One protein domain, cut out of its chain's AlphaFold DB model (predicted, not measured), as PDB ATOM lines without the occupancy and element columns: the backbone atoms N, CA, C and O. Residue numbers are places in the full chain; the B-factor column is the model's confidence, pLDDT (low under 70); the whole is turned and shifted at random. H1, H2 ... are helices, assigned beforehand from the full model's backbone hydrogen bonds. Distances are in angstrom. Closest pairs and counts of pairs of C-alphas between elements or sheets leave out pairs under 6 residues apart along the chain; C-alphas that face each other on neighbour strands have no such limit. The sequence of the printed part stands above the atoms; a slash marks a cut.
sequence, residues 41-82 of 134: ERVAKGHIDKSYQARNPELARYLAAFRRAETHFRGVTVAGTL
ATOM      1  N   GLU A  41      48.888  12.222 -20.910       72.81
ATOM      2  CA  GLU A  41      48.885  11.826 -19.498       72.81
ATOM      3  C   GLU A  41      48.552  12.992 -18.554       72.81
ATOM      4  O   GLU A  41      47.859  12.810 -17.549       72.81
ATOM      5  N   ARG A  42      48.971  14.218 -18.900       79.56
ATOM      6  CA  ARG A  42      48.656  15.428 -18.122       79.56
ATOM      7  C   ARG A  42      47.177  15.778 -18.234       79.56
ATOM      8  O   ARG A  42      46.582  16.255 -17.269       79.56
ATOM      9  N   VAL A  43      46.576  15.504 -19.391       81.94
ATOM     10  CA  VAL A  43      45.142  15.703 -19.622       81.94
ATOM     11  C   VAL A  43      44.326  14.734 -18.773       81.94
ATOM     12  O   VAL A  43      43.411  15.172 -18.079       81.94
ATOM     13  N   ALA A  44      44.672  13.444 -18.769       82.00
ATOM     14  CA  ALA A  44      43.992  12.453 -17.934       82.00
ATOM     15  C   ALA A  44      44.109  12.791 -16.438       82.00
ATOM     16  O   ALA A  44      43.098  12.830 -15.735       82.00
ATOM     17  N   LYS A  45      45.318  13.137 -15.973       85.00
ATOM     18  CA  LYS A  45      45.559  13.552 -14.584       85.00
ATOM     19  C   LYS A  45      44.707  14.757 -14.187       85.00
ATOM     20  O   LYS A  45      44.036  14.705 -13.165       85.00
ATOM     21  N   GLY A  46      44.671  15.807 -15.011       86.00
ATOM     22  CA  GLY A  46      43.870  16.998 -14.717       86.00
ATOM     23  C   GLY A  46      42.365  16.716 -14.646       86.00
ATOM     24  O   GLY A  46      41.662  17.296 -13.816       86.00
ATOM     25  N   HIS A  47      41.857  15.784 -15.458       89.25
ATOM     26  CA  HIS A  47      40.469  15.346 -15.329       89.25
ATOM     27  C   HIS A  47      40.250  14.563 -14.038       89.25
ATOM     28  O   HIS A  47      39.288  14.866 -13.340       89.25
ATOM     29  N   ILE A  48      41.123  13.613 -13.680       87.62
ATOM     30  CA  ILE A  48      40.993  12.811 -12.450       87.62
ATOM     31  C   ILE A  48      41.074  13.696 -11.200       87.62
ATOM     32  O   ILE A  48      40.193  13.583 -10.347       87.62
ATOM     33  N   ASP A  49      42.009  14.646 -11.165       87.00
ATOM     34  CA  ASP A  49      42.201  15.623 -10.082       87.00
ATOM     35  C   ASP A  49      41.111  16.711 -10.042       87.00
ATOM     36  O   ASP A  49      41.124  17.575  -9.166       87.00
ATOM     37  N   LYS A  50      40.145  16.677 -10.973       88.50
ATOM     38  CA  LYS A  50      39.009  17.615 -11.074       88.50
ATOM     39  C   LYS A  50      39.433  19.056 -11.391       88.50
ATOM     40  O   LYS A  50      38.609  19.964 -11.306       88.50
ATOM     41  N   SER A  51      40.682  19.273 -11.805       85.00
ATOM     42  CA  SER A  51      41.159  20.578 -12.263       85.00
ATOM     43  C   SER A  51      40.679  20.901 -13.680       85.00
ATOM     44  O   SER A  51      40.596  22.074 -14.035       85.00
ATOM     45  N   TYR A  52      40.360  19.882 -14.490       86.50
ATOM     46  CA  TYR A  52      39.856  20.029 -15.859       86.50
ATOM     47  C   TYR A  52      38.396  19.599 -15.997       86.50
ATOM     48  O   TYR A  52      37.952  18.616 -15.406       86.50
ATOM     49  N   GLN A  53      37.663  20.330 -16.840       86.69
ATOM     50  CA  GLN A  53      36.291  20.011 -17.219       86.69
ATOM     51  C   GLN A  53      36.248  19.429 -18.632       86.69
ATOM     52  O   GLN A  53      36.753  20.034 -19.582       86.69
ATOM     53  N   ALA A  54      35.590  18.281 -18.779       87.75
ATOM     54  CA  ALA A  54      35.348  17.686 -20.083       87.75
ATOM     55  C   ALA A  54      34.260  18.464 -20.832       87.75
ATOM     56  O   ALA A  54      33.121  18.548 -20.379       87.75
ATOM     57  N   ARG A  55      34.608  19.003 -22.004       87.81
ATOM     58  CA  ARG A  55      33.647  19.650 -22.916       87.81
ATOM     59  C   ARG A  55      32.958  18.663 -23.855       87.81
ATOM     60  O   ARG A  55      31.859  18.933 -24.323       87.81
ATOM     61  N   ASN A  56      33.602  17.531 -24.138       86.62
ATOM     62  CA  ASN A  56      32.995  16.464 -24.921       86.62
ATOM     63  C   ASN A  56      31.980  15.708 -24.033       86.62
ATOM     64  O   ASN A  56      32.379  15.190 -22.984       86.62
ATOM     65  N   PRO A  57      30.695  15.618 -24.430       85.31
ATOM     66  CA  PRO A  57      29.667  14.937 -23.644       85.31
ATOM     67  C   PRO A  57      29.945  13.442 -23.452       85.31
ATOM     68  O   PRO A  57      29.574  12.878 -22.426       85.31
ATOM     69  N   GLU A  58      30.616  12.792 -24.400       85.50
ATOM     70  CA  GLU A  58      31.022  11.394 -24.278       85.50
ATOM     71  C   GLU A  58      32.083  11.225 -23.186       85.50
ATOM     72  O   GLU A  58      31.912  10.422 -22.270       85.50
ATOM     73  N   LEU A  59      33.127  12.061 -23.202       88.06
ATOM     74  CA  LEU A  59      34.147  12.067 -22.150       88.06
ATOM     75  C   LEU A  59      33.535  12.385 -20.777       88.06
ATOM     76  O   LEU A  59      33.896  11.760 -19.782       88.06
ATOM     77  N   ALA A  60      32.573  13.309 -20.718       87.12
ATOM     78  CA  ALA A  60      31.859  13.623 -19.484       87.12
ATOM     79  C   ALA A  60      31.107  12.402 -18.917       87.12
ATOM     80  O   ALA A  60      31.114  12.198 -17.703       87.12
ATOM     81  N   ARG A  61      30.517  11.549 -19.772       87.88
ATOM     82  CA  ARG A  61      29.869  10.292 -19.346       87.88
ATOM     83  C   ARG A  61      30.872   9.306 -18.755       87.88
ATOM     84  O   ARG A  61      30.613   8.759 -17.684       87.88
ATOM     85  N   TYR A  62      32.021   9.121 -19.402       89.44
ATOM     86  CA  TYR A  62      33.080   8.256 -18.874       89.44
ATOM     87  C   TYR A  62      33.629   8.769 -17.542       89.44
ATOM     88  O   TYR A  62      33.790   7.989 -16.605       89.44
ATOM     89  N   LEU A  63      33.834  10.082 -17.406       89.81
ATOM     90  CA  LEU A  63      34.256  10.668 -16.135       89.81
ATOM     91  C   LEU A  63      33.198  10.482 -15.046       89.81
ATOM     92  O   LEU A  63      33.557  10.156 -13.921       89.81
ATOM     93  N   ALA A  64      31.909  10.628 -15.357       88.50
ATOM     94  CA  ALA A  64      30.835  10.369 -14.398       88.50
ATOM     95  C   ALA A  64      30.796   8.895 -13.951       88.50
ATOM     96  O   ALA A  64      30.622   8.617 -12.764       88.50
ATOM     97  N   ALA A  65      31.004   7.947 -14.868       87.06
ATOM     98  CA  ALA A  65      31.162   6.533 -14.526       87.06
ATOM     99  C   ALA A  65      32.386   6.303 -13.627       87.06
ATOM    100  O   ALA A  65      32.261   5.675 -12.577       87.06
ATOM    101  N   PHE A  66      33.530   6.908 -13.959       87.75
ATOM    102  CA  PHE A  66      34.728   6.856 -13.126       87.75
ATOM    103  C   PHE A  66      34.488   7.429 -11.723       87.75
ATOM    104  O   PHE A  66      34.910   6.819 -10.751       87.75
ATOM    105  N   ARG A  67      33.749   8.540 -11.577       88.81
ATOM    106  CA  ARG A  67      33.403   9.095 -10.251       88.81
ATOM    107  C   ARG A  67      32.560   8.154  -9.411       88.81
ATOM    108  O   ARG A  67      32.762   8.085  -8.206       88.81
ATOM    109  N   ARG A  68      31.636   7.422 -10.033       86.94
ATOM    110  CA  ARG A  68      30.851   6.388  -9.344       86.94
ATOM    111  C   ARG A  68      31.721   5.203  -8.933       86.94
ATOM    112  O   ARG A  68      31.526   4.652  -7.861       86.94
ATOM    113  N   ALA A  69      32.707   4.825  -9.743       86.19
ATOM    114  CA  ALA A  69      33.678   3.809  -9.350       86.19
ATOM    115  C   ALA A  69      34.588   4.304  -8.206       86.19
ATOM    116  O   ALA A  69      34.804   3.577  -7.243       86.19
ATOM    117  N   GLU A  70      35.043   5.560  -8.265       87.94
ATOM    118  CA  GLU A  70      35.935   6.199  -7.287       87.94
ATOM    119  C   GLU A  70      35.377   6.156  -5.855       87.94
ATOM    120  O   GLU A  70      36.148   5.948  -4.922       87.94
ATOM    121  N   THR A  71      34.053   6.266  -5.661       88.19
ATOM    122  CA  THR A  71      33.432   6.221  -4.319       88.19
ATOM    123  C   THR A  71      33.610   4.891  -3.589       88.19
ATOM    124  O   THR A  71      33.422   4.838  -2.378       88.19
ATOM    125  N   HIS A  72      33.956   3.818  -4.300       88.31
ATOM    126  CA  HIS A  72      34.209   2.507  -3.701       88.31
ATOM    127  C   HIS A  72      35.631   2.381  -3.134       88.31
ATOM    128  O   HIS A  72      35.938   1.413  -2.440       88.31
ATOM    129  N   PHE A  73      36.501   3.360  -3.395       88.56
ATOM    130  CA  PHE A  73      37.868   3.399  -2.896       88.56
ATOM    131  C   PHE A  73      38.001   4.433  -1.775       88.56
ATOM    132  O   PHE A  73      37.358   5.478  -1.782       88.56
ATOM    133  N   ARG A  74      38.898   4.177  -0.813       86.88
ATOM    134  CA  ARG A  74      39.226   5.157   0.244       86.88
ATOM    135  C   ARG A  74      39.945   6.398  -0.298       86.88
ATOM    136  O   ARG A  74      39.966   7.432   0.358       86.88
ATOM    137  N   GLY A  75      40.544   6.276  -1.476       84.19
ATOM    138  CA  GLY A  75      41.226   7.341  -2.195       84.19
ATOM    139  C   GLY A  75      41.888   6.790  -3.455       84.19
ATOM    140  O   GLY A  75      42.204   5.602  -3.526       84.19
ATOM    141  N   VAL A  76      42.098   7.659  -4.442       84.56
ATOM    142  CA  VAL A  76      42.798   7.345  -5.696       84.56
ATOM    143  C   VAL A  76      43.978   8.299  -5.835       84.56
ATOM    144  O   VAL A  76      43.858   9.489  -5.559       84.56
ATOM    145  N   THR A  77      45.136   7.782  -6.243       83.62
ATOM    146  CA  THR A  77      46.333   8.585  -6.522       83.62
ATOM    147  C   THR A  77      46.751   8.381  -7.969       83.62
ATOM    148  O   THR A  77      46.818   7.249  -8.441       83.62
ATOM    149  N   VAL A  78      47.050   9.477  -8.667       81.06
ATOM    150  CA  VAL A  78      47.533   9.456 -10.052       81.06
ATOM    151  C   VAL A  78      48.992   9.891 -10.072       81.06
ATOM    152  O   VAL A  78      49.304  11.060  -9.840       81.06
ATOM    153  N   ALA A  79      49.882   8.946 -10.362       80.69
ATOM    154  CA  ALA A  79      51.307   9.199 -10.529       80.69
ATOM    155  C   ALA A  79      51.681   9.200 -12.016       80.69
ATOM    156  O   ALA A  79      51.170   8.401 -12.799       80.69
ATOM    157  N   GLY A  80      52.586  10.101 -12.401       72.69
ATOM    158  CA  GLY A  80      53.254  10.014 -13.694       72.69
ATOM    159  C   GLY A  80      54.305   8.913 -13.627       72.69
ATOM    160  O   GLY A  80      55.319   9.083 -12.954       72.69
ATOM    161  N   THR A  81      54.055   7.787 -14.287       71.69
ATOM    162  CA  THR A  81      54.980   6.648 -14.295       71.69
ATOM    163  C   THR A  81      55.815   6.649 -15.575       71.69
ATOM    164  O   THR A  81      55.335   7.028 -16.644       71.69
ATOM    165  N   LEU A  82      57.076   6.212 -15.485       75.06
ATOM    166  CA  LEU A  82      57.927   6.006 -16.656       75.06
ATOM    167  C   LEU A  82      57.293   4.988 -17.609       75.06
ATOM    168  O   LEU A  82      56.723   3.989 -17.174       75.06
TER     169      LEU A  82
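AT A GLANCE: This is residues 41 to 82 of the 134 residues of an uncharacterized protein of Oryza meyeriana var. granulata (UniProt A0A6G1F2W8). Two helices of unequal length and a bare tail make an open U: the longer helix H2 forms one side, residues 71 to 82 turn back to form the other, and the short helix H1 sits in the mouth between them, set steeply to H2. Begin at H1, follow the loop of residues 49 to 56 across to H2, then the tail back past H1. The printed part has 42 residues with two named helices, H1 then H2, and no named strand, and its class is all helix. It is only just compact, close to loose, with a radius of gyration of the C-alphas of 10.8 A and spans of 28 by 25 by 16 A.

IN THESE COORDINATES: Find C-alpha 41 at (48.885, 11.826, -19.498); from there H1, residues 41 to 48, runs 10.6 A to C-alpha 48. Go on to C-alpha 57 at (29.667, 14.937, -23.644), where H2, residues 57 to 70, begins. It runs 19.6 A to C-alpha 70 at (35.935, 6.199, -7.287).

HOW THE PARTS SIT: Look at His 47 and Leu 63, whose C-alphas, 7.8 A apart, are the closest of H1 and H2. The two helices are close but not clearly touching, with 2 pairs of C-alphas within 8 A. They run the same way at a steep tilt of 68 degrees, only just short of about perpendicular. In H1 and H2 every O i to N i+4 pair is within hydrogen-bond range.

THE WHOLE: The two C-alphas farthest apart are those of Pro 57 and Leu 82, at 30.5 A, while those of Glu 41 and Leu 82, first and last printed, are 11.1 A apart. The link from H1 to H2, 8 residues, is short, and the printed part has no cut. After H2 you meet 12 residues, 71 to 82, with no named element. The mean pLDDT of the printed part is 85.0, and no printed residue is under 70.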